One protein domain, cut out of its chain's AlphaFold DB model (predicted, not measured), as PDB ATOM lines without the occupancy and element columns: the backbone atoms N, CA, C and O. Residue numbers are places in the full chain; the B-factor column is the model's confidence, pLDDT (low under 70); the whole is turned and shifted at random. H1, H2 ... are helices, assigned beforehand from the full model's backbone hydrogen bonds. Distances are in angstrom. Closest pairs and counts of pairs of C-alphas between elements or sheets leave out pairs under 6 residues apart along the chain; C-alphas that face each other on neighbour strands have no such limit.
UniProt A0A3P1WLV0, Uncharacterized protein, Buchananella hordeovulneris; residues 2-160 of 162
ATOM      1  N   HIS A   2     144.983 108.505 151.211       69.06
ATOM      2  CA  HIS A   2     143.524 108.731 151.297       69.06
ATOM      3  C   HIS A   2     142.645 107.458 151.368       69.06
ATOM      4  O   HIS A   2     141.674 107.423 152.115       69.06
ATOM      5  N   ARG A   3     143.002 106.368 150.665       74.56
ATOM      6  CA  ARG A   3     142.276 105.083 150.776       74.56
ATOM      7  C   ARG A   3     142.385 104.452 152.169       74.56
ATOM      8  O   ARG A   3     141.399 103.934 152.669       74.56
ATOM      9  N   VAL A   4     143.560 104.522 152.794       79.38
ATOM     10  CA  VAL A   4     143.800 103.959 154.133       79.38
ATOM     11  C   VAL A   4     143.056 104.779 155.187       79.38
ATOM     12  O   VAL A   4     142.408 104.204 156.053       79.38
ATOM     13  N   VAL A   5     143.067 106.112 155.060       78.44
ATOM     14  CA  VAL A   5     142.330 107.016 155.960       78.44
ATOM     15  C   VAL A   5     140.820 106.800 155.848       78.44
ATOM     16  O   VAL A   5     140.155 106.664 156.867       78.44
ATOM     17  N   ASN A   6     140.274 106.674 154.634       79.75
ATOM     18  CA  ASN A   6     138.846 106.399 154.450       79.75
ATOM     19  C   ASN A   6     138.438 105.008 154.944       79.75
ATOM     20  O   ASN A   6     137.343 104.856 155.480       79.75
ATOM     21  N   LEU A   7     139.305 104.005 154.799       81.62
ATOM     22  CA  LEU A   7     139.060 102.679 155.359       81.62
ATOM     23  C   LEU A   7     139.042 102.733 156.892       81.62
ATOM     24  O   LEU A   7     138.098 102.239 157.502       81.62
ATOM     25  N   ALA A   8     140.036 103.381 157.505       82.00
ATOM     26  CA  ALA A   8     140.117 103.548 158.954       82.00
ATOM     27  C   ALA A   8     138.919 104.337 159.504       82.00
ATOM     28  O   ALA A   8     138.272 103.889 160.447       82.00
ATOM     29  N   ALA A   9     138.560 105.456 158.867       80.25
ATOM     30  CA  ALA A   9     137.374 106.242 159.202       80.25
ATOM     31  C   ALA A   9     136.097 105.402 159.099       80.25
ATOM     32  O   ALA A   9     135.257 105.430 159.994       80.25
ATOM     33  N   GLY A  10     135.976 104.617 158.024       80.38
ATOM     34  CA  GLY A  10     134.843 103.730 157.808       80.38
ATOM     35  C   GLY A  10     134.698 102.688 158.912       80.38
ATOM     36  O   GLY A  10     133.624 102.572 159.494       80.38
ATOM     37  N   VAL A  11     135.788 101.996 159.259       86.19
ATOM     38  CA  VAL A  11     135.814 101.018 160.360       86.19
ATOM     39  C   VAL A  11     135.425 101.677 161.682       86.19
ATOM     40  O   VAL A  11     134.551 101.168 162.378       86.19
ATOM     41  N   VAL A  12     136.007 102.833 162.007       84.88
ATOM     42  CA  VAL A  12     135.731 103.542 163.263       84.88
ATOM     43  C   VAL A  12     134.267 103.979 163.350       84.88
ATOM     44  O   VAL A  12     133.604 103.673 164.339       84.88
ATOM     45  N   PHE A  13     133.717 104.625 162.316       84.00
ATOM     46  CA  PHE A  13     132.315 105.055 162.315       84.00
ATOM     47  C   PHE A  13     131.339 103.878 162.363       84.00
ATOM     48  O   PHE A  13     130.340 103.943 163.083       84.00
ATOM     49  N   THR A  14     131.635 102.784 161.658       84.56
ATOM     50  CA  THR A  14     130.820 101.569 161.719       84.56
ATOM     51  C   THR A  14     130.887 100.927 163.104       84.56
ATOM     52  O   THR A  14     129.838 100.586 163.646       84.56
ATOM     53  N   CYS A  15     132.060 100.822 163.734       85.25
ATOM     54  CA  CYS A  15     132.187 100.295 165.097       85.25
ATOM     55  C   CYS A  15     131.438 101.161 166.118       85.25
ATOM     56  O   CYS A  15     130.675 100.623 166.918       85.25
ATOM     57  N   LEU A  16     131.586 102.489 166.054       82.12
ATOM     58  CA  LEU A  16     130.881 103.429 166.934       82.12
ATOM     59  C   LEU A  16     129.360 103.352 166.749       82.12
ATOM     60  O   LEU A  16     128.620 103.255 167.728       82.12
ATOM     61  N   GLY A  17     128.886 103.325 165.500       79.06
ATOM     62  CA  GLY A  17     127.468 103.151 165.190       79.06
ATOM     63  C   GLY A  17     126.921 101.809 165.686       79.06
ATOM     64  O   GLY A  17     125.847 101.763 166.279       79.06
ATOM     65  N   THR A  18     127.679 100.719 165.538       84.06
ATOM     66  CA  THR A  18     127.273  99.388 166.021       84.06
ATOM     67  C   THR A  18     127.240  99.323 167.550       84.06
ATOM     68  O   THR A  18     126.285  98.800 168.123       84.06
ATOM     69  N   ALA A  19     128.226  99.913 168.232       79.69
ATOM     70  CA  ALA A  19     128.261  99.997 169.693       79.69
ATOM     71  C   ALA A  19     127.055 100.778 170.248       79.69
ATOM     72  O   ALA A  19     126.405 100.340 171.199       79.69
ATOM     73  N   LEU A  20     126.689 101.889 169.601       76.06
ATOM     74  CA  LEU A  20     125.477 102.658 169.907       76.06
ATOM     75  C   LEU A  20     124.185 101.880 169.616       76.06
ATOM     76  O   LEU A  20     123.195 102.001 170.342       76.06
ATOM     77  N   PHE A  21     124.179 101.054 168.572       80.62
ATOM     78  CA  PHE A  21     123.031 100.215 168.247       80.62
ATOM     79  C   PHE A  21     122.807  99.113 169.292       80.62
ATOM     80  O   PHE A  21     121.664  98.850 169.666       80.62
ATOM     81  N   VAL A  22     123.874  98.515 169.824       80.25
ATOM     82  CA  VAL A  22     123.798  97.423 170.812       80.25
ATOM     83  C   VAL A  22     123.608  97.935 172.246       80.25
ATOM     84  O   VAL A  22     123.065  97.217 173.087       80.25
ATOM     85  N   SER A  23     123.997  99.178 172.544       73.50
ATOM     86  CA  SER A  23     123.883  99.730 173.897       73.50
ATOM     87  C   SER A  23     122.435  99.703 174.417       73.50
ATOM     88  O   SER A  23     121.470 100.073 173.726       73.50
ATOM     89  N   ARG A  24     122.277  99.212 175.657       61.78
ATOM     90  CA  ARG A  24     120.990  99.194 176.363       61.78
ATOM     91  C   ARG A  24     120.621 100.611 176.776       61.78
ATOM     92  O   ARG A  24     121.397 101.316 177.403       61.78
ATOM     93  N   SER A  25     119.377 100.967 176.510       55.84
ATOM     94  CA  SER A  25     118.783 102.280 176.753       55.84
ATOM     95  C   SER A  25     118.363 102.557 178.190       55.84
ATOM     96  O   SER A  25     117.647 103.520 178.438       55.84
ATOM     97  N   ARG A  26     118.787 101.715 179.141       49.66
ATOM     98  CA  ARG A  26     118.348 101.805 180.542       49.66
ATOM     99  C   ARG A  26     118.900 103.014 181.297       49.66
ATOM    100  O   ARG A  26     118.405 103.300 182.374       49.66
ATOM    101  N   GLY A  27     119.854 103.731 180.720       49.19
ATOM    102  CA  GLY A  27     120.257 105.046 181.188       49.19
ATOM    103  C   GLY A  27     120.775 105.818 179.994       49.19
ATOM    104  O   GLY A  27     121.823 105.485 179.442       49.19
ATOM    105  N   TYR A  28     120.053 106.856 179.594       53.91
ATOM    106  CA  TYR A  28     120.538 107.869 178.657       53.91
ATOM    107  C   TYR A  28     121.598 108.779 179.298       53.91
ATOM    108  O   TYR A  28     121.782 109.910 178.865       53.91
ATOM    109  N   ASP A  29     122.271 108.293 180.343       53.53
ATOM    110  CA  ASP A  29     122.845 109.167 181.350       53.53
ATOM    111  C   ASP A  29     124.221 109.682 180.958       53.53
ATOM    112  O   ASP A  29     124.434 110.880 181.027       53.53
ATOM    113  N   TRP A  30     125.153 108.859 180.476       51.88
ATOM    114  CA  TRP A  30     126.508 109.362 180.169       51.88
ATOM    115  C   TRP A  30     127.243 108.564 179.087       51.88
ATOM    116  O   TRP A  30     128.061 109.112 178.347       51.88
ATOM    117  N   GLY A  31     126.915 107.278 178.920       56.47
ATOM    118  CA  GLY A  31     127.543 106.426 177.904       56.47
ATOM    119  C   GLY A  31     127.263 106.882 176.467       56.47
ATOM    120  O   GLY A  31     128.171 106.898 175.644       56.47
ATOM    121  N   SER A  32     126.031 107.307 176.162       61.59
ATOM    122  CA  SER A  32     125.646 107.839 174.841       61.59
ATOM    123  C   SER A  32     126.390 109.129 174.487       61.59
ATOM    124  O   SER A  32     126.789 109.296 173.337       61.59
ATOM    125  N   VAL A  33     126.627 109.999 175.475       66.75
ATOM    126  CA  VAL A  33     127.400 111.240 175.318       66.75
ATOM    127  C   VAL A  33     128.856 110.919 174.991       66.75
ATOM    128  O   VAL A  33     129.410 111.499 174.062       66.75
ATOM    129  N   GLY A  34     129.456 109.941 175.676       70.94
ATOM    130  CA  GLY A  34     130.819 109.487 175.387       70.94
ATOM    131  C   GLY A  34     130.979 108.966 173.956       70.94
ATOM    132  O   GLY A  34     131.900 109.369 173.246       70.94
ATOM    133  N   TRP A  35     130.041 108.138 173.486       72.94
ATOM    134  CA  TRP A  35     130.033 107.660 172.100       72.94
ATOM    135  C   TRP A  35     129.826 108.793 171.088       72.94
ATOM    136  O   TRP A  35     130.501 108.821 170.058       72.94
ATOM    137  N   ALA A  36     128.934 109.739 171.386       71.62
ATOM    138  CA  ALA A  36     128.688 110.907 170.549       71.62
ATOM    139  C   ALA A  36     129.930 111.804 170.446       71.62
ATOM    140  O   ALA A  36     130.301 112.200 169.342       71.62
ATOM    141  N   MET A  37     130.617 112.070 171.563       78.38
ATOM    142  CA  MET A  37     131.868 112.834 171.581       78.38
ATOM    143  C   MET A  37     132.981 112.121 170.817       78.38
ATOM    144  O   MET A  37     133.679 112.768 170.042       78.38
ATOM    145  N   ALA A  38     133.124 110.801 170.974       80.62
ATOM    146  CA  ALA A  38     134.094 110.022 170.208       80.62
ATOM    147  C   ALA A  38     133.807 110.100 168.699       80.62
ATOM    148  O   ALA A  38     134.716 110.337 167.903       80.62
ATOM    149  N   TYR A  39     132.537 109.981 168.303       81.00
ATOM    150  CA  TYR A  39     132.113 110.104 166.908       81.00
ATOM    151  C   TYR A  39     132.408 111.502 166.342       81.00
ATOM    152  O   TYR A  39     132.951 111.632 165.243       81.00
ATOM    153  N   LEU A  40     132.105 112.556 167.105       81.44
ATOM    154  CA  LEU A  40     132.367 113.943 166.719       81.44
ATOM    155  C   LEU A  40     133.861 114.247 166.630       81.44
ATOM    156  O   LEU A  40     134.286 114.869 165.662       81.44
ATOM    157  N   ALA A  41     134.663 113.770 167.581       82.62
ATOM    158  CA  ALA A  41     136.111 113.939 167.562       82.62
ATOM    159  C   ALA A  41     136.720 113.332 166.291       82.62
ATOM    160  O   ALA A  41     137.512 113.985 165.612       82.62
ATOM    161  N   VAL A  42     136.293 112.124 165.910       81.38
ATOM    162  CA  VAL A  42     136.739 111.473 164.669       81.38
ATOM    163  C   VAL A  42     136.299 112.270 163.439       81.38
ATOM    164  O   VAL A  42     137.103 112.478 162.534       81.38
ATOM    165  N   ALA A  43     135.058 112.767 163.409       80.62
ATOM    166  CA  ALA A  43     134.559 113.594 162.310       80.62
ATOM    167  C   ALA A  43     135.328 114.921 162.167       80.62
ATOM    168  O   ALA A  43     135.668 115.313 161.050       80.62
ATOM    169  N   VAL A  44     135.648 115.584 163.282       80.50
ATOM    170  CA  VAL A  44     136.438 116.823 163.313       80.50
ATOM    171  C   VAL A  44     137.871 116.566 162.859       80.50
ATOM    172  O   VAL A  44     138.375 117.301 162.012       80.50
ATOM    173  N   LEU A  45     138.516 115.506 163.352       80.06
ATOM    174  CA  LEU A  45     139.862 115.119 162.920       80.06
ATOM    175  C   LEU A  45     139.901 114.799 161.422       80.06
ATOM    176  O   LEU A  45     140.827 115.230 160.734       80.06
ATOM    177  N   LEU A  46     138.875 114.122 160.893       80.38
ATOM    178  CA  LEU A  46     138.737 113.904 159.451       80.38
ATOM    179  C   LEU A  46     138.565 115.214 158.683       80.38
ATOM    180  O   LEU A  46     139.135 115.359 157.606       80.38
ATOM    181  N   GLY A  47     137.790 116.155 159.224       78.38
ATOM    182  CA  GLY A  47     137.616 117.490 158.661       78.38
ATOM    183  C   GLY A  47     138.930 118.262 158.579       78.38
ATOM    184  O   GLY A  47     139.290 118.739 157.506       78.38
ATOM    185  N   LEU A  48     139.681 118.323 159.679       80.06
ATOM    186  CA  LEU A  48     140.979 119.004 159.750       80.06
ATOM    187  C   LEU A  48     142.005 118.383 158.799       80.06
ATOM    188  O   LEU A  48     142.694 119.104 158.078       80.06
ATOM    189  N   TRP A  49     142.073 117.052 158.754       80.81
ATOM    190  CA  TRP A  49     142.907 116.341 157.790       80.81
ATOM    191  C   TRP A  49     142.465 116.627 156.346       80.81
ATOM    192  O   TRP A  49     143.285 116.935 155.490       80.81
ATOM    193  N   SER A  50     141.156 116.624 156.078       76.00
ATOM    194  CA  SER A  50     140.608 116.912 154.749       76.00
ATOM    195  C   SER A  50     140.918 118.330 154.261       76.00
ATOM    196  O   SER A  50     141.135 118.526 153.064       76.00
ATOM    197  N   VAL A  51     140.920 119.311 155.171       80.00
ATOM    198  CA  VAL A  51     141.310 120.704 154.896       80.00
ATOM    199  C   VAL A  51     142.794 120.773 154.560       80.00
ATOM    200  O   VAL A  51     143.165 121.369 153.553       80.00
ATOM    201  N   ARG A  52     143.635 120.142 155.389       79.44
ATOM    202  CA  ARG A  52     145.092 120.144 155.228       79.44
ATOM    203  C   ARG A  52     145.522 119.525 153.897       79.44
ATOM    204  O   ARG A  52     146.411 120.062 153.243       79.44
ATOM    205  N   GLU A  53     144.870 118.447 153.476       75.44
ATOM    206  CA  GLU A  53     145.209 117.729 152.247       75.44
ATOM    207  C   GLU A  53     144.493 118.274 150.992       75.44
ATOM    208  O   GLU A  53     144.692 117.752 149.895       75.44
ATOM    209  N   GLY A  54     143.683 119.335 151.115       71.88
ATOM    210  CA  GLY A  54     143.056 120.011 149.972       71.88
ATOM    211  C   GLY A  54     142.031 119.152 149.219       71.88
ATOM    212  O   GLY A  54     141.949 119.203 147.991       71.88
ATOM    213  N   HIS A  55     141.262 118.323 149.931       67.19
ATOM    214  CA  HIS A  55     140.355 117.357 149.307       67.19
ATOM    215  C   HIS A  55     139.105 117.992 148.657       67.19
ATOM    216  O   HIS A  55     138.558 118.979 149.160       67.19
ATOM    217  N   PRO A  56     138.595 117.391 147.558       60.31
ATOM    218  CA  PRO A  56     137.465 117.922 146.796       60.31
ATOM    219  C   PRO A  56     136.157 117.937 147.600       60.31
ATOM    220  O   PRO A  56     135.906 117.076 148.446       60.31
ATOM    221  N   THR A  57     135.271 118.874 147.257       55.84
ATOM    222  CA  THR A  57     133.975 119.180 147.905       55.84
ATOM    223  C   THR A  57     133.037 117.982 148.111       55.84
ATOM    224  O   THR A  57     132.220 117.984 149.027       55.84
ATOM    225  N   THR A  58     133.164 116.904 147.336       54.66
ATOM    226  CA  THR A  58     132.372 115.672 147.531       54.66
ATOM    227  C   THR A  58     132.754 114.886 148.791       54.66
ATOM    228  O   THR A  58     131.898 114.209 149.364       54.66
ATOM    229  N   ALA A  59     133.996 114.999 149.275       64.56
ATOM    230  CA  ALA A  59     134.409 114.445 150.568       64.56
ATOM    231  C   ALA A  59     133.781 115.222 151.741       64.56
ATOM    232  O   ALA A  59     133.414 114.629 152.757       64.56
ATOM    233  N   TRP A  60     133.558 116.526 151.559       70.38
ATOM    234  CA  TRP A  60     132.973 117.408 152.568       70.38
ATOM    235  C   TRP A  60     131.525 117.066 152.895       70.38
ATOM    236  O   TRP A  60     131.141 117.160 154.053       70.38
ATOM    237  N   GLY A  61     130.739 116.587 151.925       73.44
ATOM    238  CA  GLY A  61     129.370 116.130 152.185       73.44
ATOM    239  C   GLY A  61     129.304 114.985 153.204       73.44
ATOM    240  O   GLY A  61     128.418 114.954 154.054       73.44
ATOM    241  N   ARG A  62     130.283 114.071 153.183       76.00
ATOM    242  CA  ARG A  62     130.365 112.949 154.135       76.00
ATOM    243  C   ARG A  62     130.884 113.384 155.499       76.00
ATOM    244  O   ARG A  62     130.400 112.907 156.523       76.00
ATOM    245  N   ILE A  63     131.824 114.324 155.521       78.56
ATOM    246  CA  ILE A  63     132.325 114.923 156.762       78.56
ATOM    247  C   ILE A  63     131.201 115.717 157.439       78.56
ATOM    248  O   ILE A  63     130.963 115.542 158.629       78.56
ATOM    249  N   ALA A  64     130.434 116.496 156.671       78.44
ATOM    250  CA  ALA A  64     129.260 117.219 157.149       78.44
ATOM    251  C   ALA A  64     128.177 116.267 157.678       78.44
ATOM    252  O   ALA A  64     127.649 116.495 158.763       78.44
ATOM    253  N   ALA A  65     127.897 115.164 156.974       76.00
ATOM    254  CA  ALA A  65     126.990 114.129 157.469       76.00
ATOM    255  C   ALA A  65     127.494 113.512 158.784       76.00
ATOM    256  O   ALA A  65     126.718 113.318 159.715       76.00
ATOM    257  N   SER A  66     128.800 113.262 158.899       78.06
ATOM    258  CA  SER A  66     129.418 112.744 160.125       78.06
ATOM    259  C   SER A  66     129.274 113.731 161.290       78.06
ATOM    260  O   SER A  66     128.879 113.348 162.387       78.06
ATOM    261  N   LEU A  67     129.515 115.019 161.050       82.50
ATOM    262  CA  LEU A  67     129.315 116.066 162.051       82.50
ATOM    263  C   LEU A  67     127.844 116.163 162.471       82.50
ATOM    264  O   LEU A  67     127.558 116.176 163.664       82.50
ATOM    265  N   ALA A  68     126.910 116.151 161.517       75.88
ATOM    266  CA  ALA A  68     125.477 116.203 161.798       75.88
ATOM    267  C   ALA A  68     124.999 114.994 162.620       75.88
ATOM    268  O   ALA A  68     124.231 115.164 163.567       75.88
ATOM    269  N   ILE A  69     125.487 113.786 162.312       77.19
ATOM    270  CA  ILE A  69     125.189 112.571 163.085       77.19
ATOM    271  C   ILE A  69     125.744 112.697 164.506       77.19
ATOM    272  O   ILE A  69     125.010 112.457 165.460       77.19
ATOM    273  N   GLY A  70     127.005 113.114 164.662       74.12
ATOM    274  CA  GLY A  70     127.628 113.285 165.976       74.12
ATOM    275  C   GLY A  70     126.910 114.331 166.836       74.12
ATOM    276  O   GLY A  70     126.612 114.066 167.998       74.12
ATOM    277  N   VAL A  71     126.569 115.489 166.263       77.94
ATOM    278  CA  VAL A  71     125.800 116.545 166.946       77.94
ATOM    279  C   VAL A  71     124.404 116.046 167.306       77.94
ATOM    280  O   VAL A  71     123.956 116.252 168.430       77.94
ATOM    281  N   GLY A  72     123.740 115.337 166.391       70.38
ATOM    282  CA  GLY A  72     122.446 114.710 166.648       70.38
ATOM    283  C   GLY A  72     122.508 113.740 167.825       70.38
ATOM    284  O   GLY A  72     121.663 113.816 168.709       70.38
ATOM    285  N   MET A  73     123.539 112.888 167.882       72.81
ATOM    286  CA  MET A  73     123.776 111.943 168.982       72.81
ATOM    287  C   MET A  73     124.007 112.647 170.321       72.81
ATOM    288  O   MET A  73     123.492 112.191 171.341       72.81
ATOM    289  N   LEU A  74     124.742 113.762 170.309       72.19
ATOM    290  CA  LEU A  74     124.979 114.602 171.481       72.19
ATOM    291  C   LEU A  74     123.708 115.311 171.934       72.19
ATOM    292  O   LEU A  74     123.500 115.445 173.129       72.19
ATOM    293  N   ALA A  75     122.848 115.721 171.001       69.62
ATOM    294  CA  ALA A  75     121.595 116.390 171.307       69.62
ATOM    295  C   ALA A  75     120.550 115.440 171.911       69.62
ATOM    296  O   ALA A  75     119.794 115.879 172.766       69.62
ATOM    297  N   VAL A  76     120.510 114.153 171.533       68.88
ATOM    298  CA  VAL A  76     119.483 113.201 172.019       68.88
ATOM    299  C   VAL A  76     119.264 113.204 173.545       68.88
ATOM    300  O   VAL A  76     118.102 113.259 173.938       68.88
ATOM    301  N   PRO A  77     120.297 113.165 174.415       61.56
ATOM    302  CA  PRO A  77     120.100 113.245 175.868       61.56
ATOM    303  C   PRO A  77     119.609 114.616 176.367       61.56
ATOM    304  O   PRO A  77     119.003 114.686 177.431       61.56
ATOM    305  N   PHE A  78     119.849 115.699 175.620       63.34
ATOM    306  CA  PHE A  78     119.471 117.070 176.004       63.34
ATOM    307  C   PHE A  78     118.176 117.557 175.353       63.34
ATOM    308  O   PHE A  78     117.637 118.590 175.756       63.34
ATOM    309  N   ILE A  79     117.658 116.844 174.349       62.56
ATOM    310  CA  ILE A  79     116.344 117.128 173.786       62.56
ATOM    311  C   ILE A  79     115.319 116.794 174.869       62.56
ATOM    312  O   ILE A  79     114.972 115.635 175.098       62.56
ATOM    313  N   SER A  80     114.836 117.831 175.555       58.56
ATOM    314  CA  SER A  80     113.767 117.655 176.523       58.56
ATOM    315  C   SER A  80     112.531 117.129 175.797       58.56
ATOM    316  O   SER A  80     112.168 117.594 174.712       58.56
ATOM    317  N   ALA A  81     111.856 116.154 176.402       57.78
ATOM    318  CA  ALA A  81     110.571 115.664 175.904       57.78
ATOM    319  C   ALA A  81     109.573 116.801 175.671       57.78
ATOM    320  O   ALA A  81     108.765 116.749 174.750       57.78
ATOM    321  N   LEU A  82     109.673 117.836 176.509       56.50
ATOM    322  CA  LEU A  82     108.897 119.059 176.423       56.50
ATOM    323  C   LEU A  82     109.144 119.780 175.088       56.50
ATOM    324  O   LEU A  82     108.187 120.154 174.420       56.50
ATOM    325  N   LEU A  83     110.402 119.925 174.654       63.69
ATOM    326  CA  LEU A  83     110.746 120.536 173.366       63.69
ATOM    327  C   LEU A  83     110.207 119.709 172.189       63.69
ATOM    328  O   LEU A  83     109.598 120.270 171.281       63.69
ATOM    329  N   LEU A  84     110.381 118.382 172.214       63.59
ATOM    330  CA  LEU A  84     109.830 117.487 171.184       63.59
ATOM    331  C   LEU A  84     108.305 117.567 171.119       63.59
ATOM    332  O   LEU A  84     107.746 117.635 170.028       63.59
ATOM    333  N   PHE A  85     107.639 117.604 172.273       61.56
ATOM    334  CA  PHE A  85     106.199 117.799 172.356       61.56
ATOM    335  C   PHE A  85     105.772 119.119 171.707       61.56
ATOM    336  O   PHE A  85     104.884 119.108 170.859       61.56
ATOM    337  N   TRP A  86     106.434 120.236 172.028       60.50
ATOM    338  CA  TRP A  86     106.126 121.539 171.428       60.50
ATOM    339  C   TRP A  86     106.370 121.572 169.917       60.50
ATOM    340  O   TRP A  86     105.563 122.150 169.193       60.50
ATOM    341  N   VAL A  87     107.427 120.922 169.421       67.38
ATOM    342  CA  VAL A  87     107.698 120.814 167.976       67.38
ATOM    343  C   VAL A  87     106.604 120.013 167.274       67.38
ATOM    344  O   VAL A  87     106.070 120.460 166.260       67.38
ATOM    345  N   VAL A  88     106.219 118.855 167.817       67.00
ATOM    346  CA  VAL A  88     105.151 118.040 167.222       67.00
ATOM    347  C   VAL A  88     103.802 118.757 167.303       67.00
ATOM    348  O   VAL A  88     103.055 118.754 166.325       67.00
ATOM    349  N   LEU A  89     103.508 119.437 168.413       67.31
ATOM    350  CA  LEU A  89     102.306 120.257 168.564       67.31
ATOM    351  C   LEU A  89     102.278 121.399 167.540       67.31
ATOM    352  O   LEU A  89     101.257 121.603 166.887       67.31
ATOM    353  N   ALA A  90     103.396 122.097 167.329       69.00
ATOM    354  CA  ALA A  90     103.511 123.138 166.310       69.00
ATOM    355  C   ALA A  90     103.293 122.582 164.894       69.00
ATOM    356  O   ALA A  90     102.573 123.191 164.102       69.00
ATOM    357  N   CYS A  91     103.840 121.402 164.581       72.38
ATOM    358  CA  CYS A  91     103.582 120.716 163.314       72.38
ATOM    359  C   CYS A  91     102.103 120.341 163.143       72.38
ATOM    360  O   CYS A  91     101.561 120.514 162.052       72.38
ATOM    361  N   LEU A  92     101.437 119.864 164.199       72.94
ATOM    362  CA  LEU A  92     100.006 119.546 164.178       72.94
ATOM    363  C   LEU A  92      99.145 120.793 163.967       72.94
ATOM    364  O   LEU A  92      98.228 120.767 163.150       72.94
ATOM    365  N   VAL A  93      99.467 121.895 164.647       72.94
ATOM    366  CA  VAL A  93      98.786 123.185 164.471       72.94
ATOM    367  C   VAL A  93      98.992 123.708 163.049       72.94
ATOM    368  O   VAL A  93      98.022 124.081 162.391       72.94
ATOM    369  N   ALA A  94     100.221 123.670 162.528       69.88
ATOM    370  CA  ALA A  94     100.520 124.077 161.157       69.88
ATOM    371  C   ALA A  94      99.783 123.207 160.124       69.88
ATOM    372  O   ALA A  94      99.205 123.735 159.174       69.88
ATOM    373  N   ALA A  95      99.744 121.887 160.328       69.06
ATOM    374  CA  ALA A  95      98.988 120.968 159.483       69.06
ATOM    375  C   ALA A  95      97.478 121.251 159.545       69.06
ATOM    376  O   ALA A  95      96.819 121.279 158.508       69.06
ATOM    377  N   GLY A  96      96.937 121.522 160.736       68.62
ATOM    378  CA  GLY A  96      95.539 121.901 160.939       68.62
ATOM    379  C   GLY A  96      95.173 123.204 160.229       68.62
ATOM    380  O   GLY A  96      94.185 123.245 159.502       68.62
ATOM    381  N   LEU A  97      96.004 124.242 160.351       73.06
ATOM    382  CA  LEU A  97      95.830 125.525 159.655       73.06
ATOM    383  C   LEU A  97      95.940 125.374 158.129       73.06
ATOM    384  O   LEU A  97      95.152 125.950 157.373       73.06
ATOM    385  N   PHE A  98      96.879 124.556 157.654       70.25
ATOM    386  CA  PHE A  98      97.024 124.240 156.233       70.25
ATOM    387  C   PHE A  98      95.822 123.467 155.671       70.25
ATOM    388  O   PHE A  98      95.428 123.670 154.524       70.25
ATOM    389  N   LEU A  99      95.216 122.586 156.466       65.25
ATOM    390  CA  LEU A  99      93.996 121.873 156.091       65.25
ATOM    391  C   LEU A  99      92.766 122.792 156.137       65.25
ATOM    392  O   LEU A  99      91.955 122.748 155.215       65.25
ATOM    393  N   ALA A 100      92.659 123.657 157.148       62.62
ATOM    394  CA  ALA A 100      91.557 124.605 157.327       62.62
ATOM    395  C   ALA A 100      91.516 125.706 156.251       62.62
ATOM    396  O   ALA A 100      90.447 126.202 155.911       62.62
ATOM    397  N   SER A 101      92.668 126.060 155.678       69.50
ATOM    398  CA  SER A 101      92.777 127.032 154.578       69.50
ATOM    399  C   SER A 101      92.383 126.470 153.203       69.50
ATOM    400  O   SER A 101      92.361 127.213 152.219       69.50
ATOM    401  N   ARG A 102      92.049 125.173 153.089       63.84
ATOM    402  CA  ARG A 102      91.599 124.570 151.825       63.84
ATOM    403  C   ARG A 102      90.073 124.644 151.665       63.84
ATOM    404  O   ARG A 102      89.346 124.416 152.625       63.84
ATOM    405  N   PRO A 103      89.562 124.873 150.439       66.12
ATOM    406  CA  PRO A 103      88.124 124.883 150.181       66.12
ATOM    407  C   PRO A 103      87.493 123.508 150.479       66.12
ATOM    408  O   PRO A 103      88.118 122.476 150.200       66.12
ATOM    409  N   PRO A 104      86.241 123.459 150.975       58.50
ATOM    410  CA  PRO A 104      85.605 122.243 151.500       58.50
ATOM    411  C   PRO A 104      85.522 121.090 150.482       58.50
ATOM    412  O   PRO A 104      85.656 119.924 150.848       58.50
ATOM    413  N   ALA A 105      85.437 121.398 149.183       57.53
ATOM    414  CA  ALA A 105      85.451 120.407 148.101       57.53
ATOM    415  C   ALA A 105      86.794 119.652 147.940       57.53
ATOM    416  O   ALA A 105      86.828 118.559 147.377       57.53
ATOM    417  N   ARG A 106      87.919 120.209 148.427       54.41
ATOM    418  CA  ARG A 106      89.234 119.535 148.452       54.41
ATOM    419  C   ARG A 106      89.468 118.737 149.733       54.41
ATOM    420  O   ARG A 106      90.239 117.782 149.692       54.41
ATOM    421  N   LEU A 107      88.799 119.089 150.832       55.59
ATOM    422  CA  LEU A 107      88.835 118.317 152.077       55.59
ATOM    423  C   LEU A 107      88.144 116.954 151.917       55.59
ATOM    424  O   LEU A 107      88.674 115.954 152.380       55.59
ATOM    425  N   GLN A 108      87.043 116.880 151.159       55.62
ATOM    426  CA  GLN A 108      86.368 115.610 150.833       55.62
ATOM    427  C   GLN A 108      87.204 114.652 149.960       55.62
ATOM    428  O   GLN A 108      86.879 113.473 149.864       55.62
ATOM    429  N   ARG A 109      88.289 115.133 149.334       58.59
ATOM    430  CA  ARG A 109      89.250 114.309 148.574       58.59
ATOM    431  C   ARG A 109      90.485 113.906 149.383       58.59
ATOM    432  O   ARG A 109      91.395 113.302 148.813       58.59
ATOM    433  N   LEU A 110      90.559 114.239 150.675       57.72
ATOM    434  CA  LEU A 110      91.593 113.674 151.540       57.72
ATOM    435  C   LEU A 110      91.360 112.171 151.626       57.72
ATOM    436  O   LEU A 110      90.415 111.696 152.250       57.72
ATOM    437  N   SER A 111      92.221 111.423 150.946       62.97
ATOM    438  CA  SER A 111      92.197 109.973 150.990       62.97
ATOM    439  C   SER A 111      92.450 109.504 152.427       62.97
ATOM    440  O   SER A 111      93.261 110.098 153.141       62.97
ATOM    441  N   LEU A 112      91.784 108.416 152.834       63.22
ATOM    442  CA  LEU A 112      91.984 107.696 154.104       63.22
ATOM    443  C   LEU A 112      93.437 107.709 154.652       63.22
ATOM    444  O   LEU A 112      93.606 107.952 155.848       63.22
ATOM    445  N   PRO A 113      94.499 107.519 153.833       59.34
ATOM    446  CA  PRO A 113      95.886 107.575 154.306       59.34
ATOM    447  C   PRO A 113      96.339 108.934 154.863       59.34
ATOM    448  O   PRO A 113      97.187 108.954 155.748       59.34
ATOM    449  N   HIS A 114      95.792 110.065 154.408       62.53
ATOM    450  CA  HIS A 114      96.156 111.381 154.949       62.53
ATOM    451  C   HIS A 114      95.580 111.594 156.353       62.53
ATOM    452  O   HIS A 114      96.271 112.102 157.232       62.53
ATOM    453  N   LEU A 115      94.339 111.155 156.581       66.56
ATOM    454  CA  LEU A 115      93.724 111.161 157.912       66.56
ATOM    455  C   LEU A 115      94.439 110.183 158.851       66.56
ATOM    456  O   LEU A 115      94.714 110.526 159.998       66.56
ATOM    457  N   GLY A 116      94.819 109.008 158.337       70.06
ATOM    458  CA  GLY A 116      95.648 108.045 159.061       70.06
ATOM    459  C   GLY A 116      97.013 108.614 159.455       70.06
ATOM    460  O   GLY A 116      97.434 108.446 160.595       70.06
ATOM    461  N   ALA A 117      97.681 109.347 158.558       70.12
ATOM    462  CA  ALA A 117      98.964 109.987 158.842       70.12
ATOM    463  C   ALA A 117      98.850 111.068 159.927       70.12
ATOM    464  O   ALA A 117      99.693 111.115 160.819       70.12
ATOM    465  N   VAL A 118      97.800 111.897 159.897       67.44
ATOM    466  CA  VAL A 118      97.554 112.911 160.938       67.44
ATOM    467  C   VAL A 118      97.243 112.251 162.282       67.44
ATOM    468  O   VAL A 118      97.837 112.627 163.289       67.44
ATOM    469  N   ALA A 119      96.377 111.234 162.308       70.75
ATOM    470  CA  ALA A 119      96.054 110.494 163.529       70.75
ATOM    471  C   ALA A 119      97.285 109.792 164.124       70.75
ATOM    472  O   ALA A 119      97.491 109.836 165.336       70.75
ATOM    473  N   LEU A 120      98.142 109.212 163.278       72.69
ATOM    474  CA  LEU A 120      99.422 108.640 163.691       72.69
ATOM    475  C   LEU A 120     100.339 109.713 164.289       72.69
ATOM    476  O   LEU A 120     100.949 109.480 165.326       72.69
ATOM    477  N   LEU A 121     100.409 110.897 163.677       68.25
ATOM    478  CA  LEU A 121     101.237 112.005 164.155       68.25
ATOM    479  C   LEU A 121     100.769 112.515 165.528       68.25
ATOM    480  O   LEU A 121     101.600 112.778 166.395       68.25
ATOM    481  N   VAL A 122      99.451 112.576 165.757       70.38
ATOM    482  CA  VAL A 122      98.846 112.891 167.063       70.38
ATOM    483  C   VAL A 122      99.135 111.794 168.089       70.38
ATOM    484  O   VAL A 122      99.567 112.097 169.197       70.38
ATOM    485  N   ALA A 123      98.943 110.522 167.732       68.12
ATOM    486  CA  ALA A 123      99.214 109.396 168.625       68.12
ATOM    487  C   ALA A 123     100.692 109.345 169.039       68.12
ATOM    488  O   ALA A 123     101.001 109.139 170.214       68.12
ATOM    489  N   VAL A 124     101.599 109.613 168.095       67.44
ATOM    490  CA  VAL A 124     103.025 109.789 168.370       67.44
ATOM    491  C   VAL A 124     103.214 110.951 169.339       67.44
ATOM    492  O   VAL A 124     103.789 110.719 170.393       67.44
ATOM    493  N   ALA A 125     102.673 112.146 169.066       64.12
ATOM    494  CA  ALA A 125     102.786 113.325 169.939       64.12
ATOM    495  C   ALA A 125     102.382 113.050 171.396       64.12
ATOM    496  O   ALA A 125     103.075 113.449 172.332       64.12
ATOM    497  N   VAL A 126     101.268 112.340 171.583       65.88
ATOM    498  CA  VAL A 126     100.748 111.951 172.898       65.88
ATOM    499  C   VAL A 126     101.691 110.952 173.574       65.88
ATOM    500  O   VAL A 126     102.036 111.131 174.740       65.88
ATOM    501  N   ALA A 127     102.185 109.948 172.847       63.06
ATOM    502  CA  ALA A 127     103.170 109.006 173.376       63.06
ATOM    503  C   ALA A 127     104.493 109.696 173.769       63.06
ATOM    504  O   ALA A 127     105.062 109.364 174.809       63.06
ATOM    505  N   ILE A 128     104.947 110.693 172.994       63.25
ATOM    506  CA  ILE A 128     106.115 111.537 173.315       63.25
ATOM    507  C   ILE A 128     105.898 112.282 174.638       63.25
ATOM    508  O   ILE A 128     106.806 112.329 175.468       63.25
ATOM    509  N   PHE A 129     104.708 112.858 174.830       60.53
ATOM    510  CA  PHE A 129     104.371 113.655 176.011       60.53
ATOM    511  C   PHE A 129     104.400 112.830 177.299       60.53
ATOM    512  O   PHE A 129     105.009 113.238 178.285       60.53
ATOM    513  N   PHE A 130     103.768 111.654 177.287       60.34
ATOM    514  CA  PHE A 130     103.671 110.810 178.478       60.34
ATOM    515  C   PHE A 130     104.940 109.990 178.734       60.34
ATOM    516  O   PHE A 130     105.252 109.676 179.886       60.34
ATOM    517  N   HIS A 131     105.700 109.660 177.687       62.22
ATOM    518  CA  HIS A 131     106.860 108.782 177.784       62.22
ATOM    519  C   HIS A 131     108.050 109.291 176.945       62.22
ATOM    520  O   HIS A 131     108.375 108.726 175.898       62.22
ATOM    521  N   PRO A 132     108.779 110.307 177.446       57.00
ATOM    522  CA  PRO A 132     109.954 110.910 176.798       57.00
ATOM    523  C   PRO A 132     110.985 109.908 176.266       57.00
ATOM    524  O   PRO A 132     111.573 110.048 175.192       57.00
ATOM    525  N   TYR A 133     111.203 108.864 177.062       59.34
ATOM    526  CA  TYR A 133     112.187 107.818 176.839       59.34
ATOM    527  C   TYR A 133     111.832 106.908 175.656       59.34
ATOM    528  O   TYR A 133     112.734 106.311 175.064       59.34
ATOM    529  N   LEU A 134     110.554 106.837 175.262       60.22
ATOM    530  CA  LEU A 134     110.112 106.087 174.083       60.22
ATOM    531  C   LEU A 134     110.528 106.752 172.767       60.22
ATOM    532  O   LEU A 134     110.465 106.091 171.738       60.22
ATOM    533  N   VAL A 135     110.976 108.013 172.782       63.16
ATOM    534  CA  VAL A 135     111.382 108.764 171.577       63.16
ATOM    535  C   VAL A 135     112.890 108.863 171.456       63.16
ATOM    536  O   VAL A 135     113.437 108.643 170.376       63.16
ATOM    537  N   ALA A 136     113.574 109.138 172.566       66.19
ATOM    538  CA  ALA A 136     115.029 109.161 172.591       66.19
ATOM    539  C   ALA A 136     115.580 107.823 172.073       66.19
ATOM    540  O   ALA A 136     116.407 107.795 171.160       66.19
ATOM    541  N   TRP A 137     115.028 106.705 172.560       68.25
ATOM    542  CA  TRP A 137     115.444 105.364 172.163       68.25
ATOM    543  C   TRP A 137     115.426 105.100 170.646       68.25
ATOM    544  O   TRP A 137     116.492 104.822 170.100       68.25
ATOM    545  N   PRO A 138     114.297 105.200 169.923       70.94
ATOM    546  CA  PRO A 138     114.289 104.985 168.480       70.94
ATOM    547  C   PRO A 138     115.149 106.015 167.738       70.94
ATOM    548  O   PRO A 138     115.795 105.659 166.755       70.94
ATOM    549  N   LEU A 139     115.237 107.258 168.224       70.75
ATOM    550  CA  LEU A 139     116.035 108.308 167.590       70.75
ATOM    551  C   LEU A 139     117.543 108.018 167.671       70.75
ATOM    552  O   LEU A 139     118.249 108.184 166.676       70.75
ATOM    553  N   SER A 140     118.044 107.476 168.790       71.12
ATOM    554  CA  SER A 140     119.429 106.975 168.832       71.12
ATOM    555  C   SER A 140     119.654 105.763 167.949       71.12
ATOM    556  O   SER A 140     120.731 105.655 167.372       71.12
ATOM    557  N   LYS A 141     118.678 104.858 167.804       78.69
ATOM    558  CA  LYS A 141     118.825 103.714 166.891       78.69
ATOM    559  C   LYS A 141     118.870 104.168 165.434       78.69
ATOM    560  O   LYS A 141     119.714 103.681 164.689       78.69
ATOM    561  N   LEU A 142     118.061 105.155 165.050       78.44
ATOM    562  CA  LEU A 142     118.134 105.777 163.726       78.44
ATOM    563  C   LEU A 142     119.490 106.454 163.488       78.44
ATOM    564  O   LEU A 142     120.101 106.245 162.440       78.44
ATOM    565  N   LEU A 143     120.008 107.199 164.468       76.69
ATOM    566  CA  LEU A 143     121.336 107.816 164.379       76.69
ATOM    567  C   LEU A 143     122.465 106.779 164.334       76.69
ATOM    568  O   LEU A 143     123.424 106.947 163.586       76.69
ATOM    569  N   ALA A 144     122.347 105.686 165.088       80.12
ATOM    570  CA  ALA A 144     123.293 104.575 165.059       80.12
ATOM    571  C   ALA A 144     123.342 103.922 163.670       80.12
ATOM    572  O   ALA A 144     124.426 103.718 163.122       80.12
ATOM    573  N   VAL A 145     122.179 103.675 163.055       83.19
ATOM    574  CA  VAL A 145     122.079 103.180 161.673       83.19
ATOM    575  C   VAL A 145     122.681 104.182 160.688       83.19
ATOM    576  O   VAL A 145     123.457 103.781 159.821       83.19
ATOM    577  N   ALA A 146     122.404 105.479 160.842       79.62
ATOM    578  CA  ALA A 146     123.009 106.517 160.009       79.62
ATOM    579  C   ALA A 146     124.546 106.514 160.119       79.62
ATOM    580  O   ALA A 146     125.233 106.594 159.099       79.62
ATOM    581  N   GLY A 147     125.089 106.337 161.328       78.38
ATOM    582  CA  GLY A 147     126.525 106.186 161.568       78.38
ATOM    583  C   GLY A 147     127.122 104.948 160.891       78.38
ATOM    584  O   GLY A 147     128.158 105.049 160.234       78.38
ATOM    585  N   ILE A 148     126.439 103.801 160.963       82.62
ATOM    586  CA  ILE A 148     126.849 102.559 160.285       82.62
ATOM    587  C   ILE A 148     126.884 102.753 158.766       82.62
ATOM    588  O   ILE A 148     127.889 102.431 158.131       82.62
ATOM    589  N   VAL A 149     125.813 103.301 158.182       85.44
ATOM    590  CA  VAL A 149     125.702 103.542 156.734       85.44
ATOM    591  C   VAL A 149     126.779 104.514 156.260       85.44
ATOM    592  O   VAL A 149     127.418 104.281 155.233       85.44
ATOM    593  N   ASN A 150     127.028 105.573 157.027       80.38
ATOM    594  CA  ASN A 150     128.067 106.544 156.723       80.38
ATOM    595  C   ASN A 150     129.475 105.919 156.807       80.38
ATOM    596  O   ASN A 150     130.275 106.089 155.886       80.38
ATOM    597  N   GLY A 151     129.757 105.108 157.833       78.88
ATOM    598  CA  GLY A 151     131.011 104.352 157.942       78.88
ATOM    599  C   GLY A 151     131.226 103.379 156.775       78.88
ATOM    600  O   GLY A 151     132.289 103.366 156.148       78.88
ATOM    601  N   LEU A 152     130.179 102.655 156.372       84.94
ATOM    602  CA  LEU A 152     130.217 101.790 155.190       84.94
ATOM    603  C   LEU A 152     130.465 102.586 153.903       84.94
ATOM    604  O   LEU A 152     131.201 102.123 153.032       84.94
ATOM    605  N   ALA A 153     129.910 103.794 153.769       82.25
ATOM    606  CA  ALA A 153     130.163 104.656 152.616       82.25
ATOM    607  C   ALA A 153     131.638 105.095 152.530       82.25
ATOM    608  O   ALA A 153     132.207 105.138 151.429       82.25
ATOM    609  N   TYR A 154     132.276 105.373 153.673       78.69
ATOM    610  CA  TYR A 154     133.714 105.636 153.770       78.69
ATOM    611  C   TYR A 154     134.541 104.412 153.360       78.69
ATOM    612  O   TYR A 154     135.342 104.512 152.425       78.69
ATOM    613  N   ALA A 155     134.269 103.238 153.933       80.69
ATOM    614  CA  ALA A 155     134.957 101.997 153.574       80.69
ATOM    615  C   ALA A 155     134.758 101.621 152.094       80.69
ATOM    616  O   ALA A 155     135.684 101.215 151.401       80.69
ATOM    617  N   ARG A 156     133.566 101.824 151.528       81.81
ATOM    618  CA  ARG A 156     133.313 101.525 150.111       81.81
ATOM    619  C   ARG A 156     134.113 102.436 149.180       81.81
ATOM    620  O   ARG A 156     134.570 101.998 148.127       81.81
ATOM    621  N   SER A 157     134.343 103.688 149.581       76.75
ATOM    622  CA  SER A 157     135.154 104.628 148.799       76.75
ATOM    623  C   SER A 157     136.648 104.319 148.783       76.75
ATOM    624  O   SER A 157     137.327 104.756 147.857       76.75
ATOM    625  N   SER A 158     137.169 103.533 149.733       73.19
ATOM    626  CA  SER A 158     138.556 103.058 149.661       73.19
ATOM    627  C   SER A 158     138.761 101.951 148.623       73.19
ATOM    628  O   SER A 158     139.883 101.782 148.150       73.19
ATOM    629  N   PHE A 159     137.693 101.247 148.225       72.25
ATOM    630  CA  PHE A 159     137.729 100.180 147.214       72.25
ATOM    631  C   PHE A 159     137.286 100.628 145.815       72.25
ATOM    632  O   PHE A 159     137.496  99.900 144.843       72.25
ATOM    633  N   ALA A 160     136.686 101.813 145.685       65.50
ATOM    634  CA  ALA A 160     136.319 102.363 144.387       65.50
ATOM    635  C   ALA A 160     137.593 102.667 143.578       65.50
ATOM    636  O   ALA A 160     138.365 103.564 143.923       65.50
TER     637      ALA A 160
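AT A GLANCE: This is residues 2 to 160 of the 162 residues of an uncharacterized protein of Buchananella hordeovulneris (UniProt A0A3P1WLV0). The model is a V of two helical arms: a bundle of four up-and-down helices, H1, H2, H3 and H7, makes one arm, and the pair H4 and H6, side by side, makes the other. The links H3 to H4 and H6 to H7 join the arms at the point of the V, and little H5 lies at the far tip of the second arm. The 159 printed residues hold seven named helices, H1 to H7 in chain order, and no named strand: all helix. The whole is loose, radius of gyration of the C-alphas 20.0 A, spanning 60 by 37 by 23 A.

HOW THE PARTS SIT: The hub is H7, residues 133 to 159, touching three helices. H1, residues 2 to 22, touches it at a shallow tilt of 22 degrees, opposite ways; the closest C-alphas, of Gly 10 and Gly 151, are 3.9 A apart. H3, residues 57 to 75, touches residues 140 to 150 of H7, closest C-alphas Ile 69 and Leu 143, 6.3 A. H2, residues 31 to 52, forms helical hairpins with H1 (Leu 16 and Trp 35, closest C-alphas, 6.7 A) and H3 (Leu 40 and Gly 70, 4.8 A). H6, residues 112 to 130, touches H7 only at the corner and only just, with 3 pairs of C-alphas within 8 A, closest Ile 128 and Val 135, 6.2 A; the tilt of 69.8 degrees is steep, only just short of about perpendicular. H4, residues 81 to 100, touches H6 at a shallow 26 degrees, opposite ways, closest C-alphas Phe 85 and Phe 129, 5.8 A. H5, residues 104 to 107, is close to H4 but not clearly touching, C-alphas of Leu 99 and Leu 107 7.4 A apart. Every O i to N i+4 pair is within hydrogen-bond range in H1, H2, H4 and H6, against 13 of 15 in H3 and 21 of 23 in H7; H5 is too short for one.

IN THESE COORDINATES: H7 is 39.9 A long, H2 31.8 A, H1 30.0 A. C-alpha 2 begins H1 at (143.524, 108.731, 151.297), and C-alpha 159 ends H7 at (137.729, 100.180, 147.214).

THE WHOLE: The farthest C-alphas, of Val 4 and Pro 104, are 61.1 A apart. The printed part has no cut and no long link. Mean pLDDT of the printed part is 70.9, with 70 residues under 70, among them 75 to 90, 99 to 115 and 123 to 137.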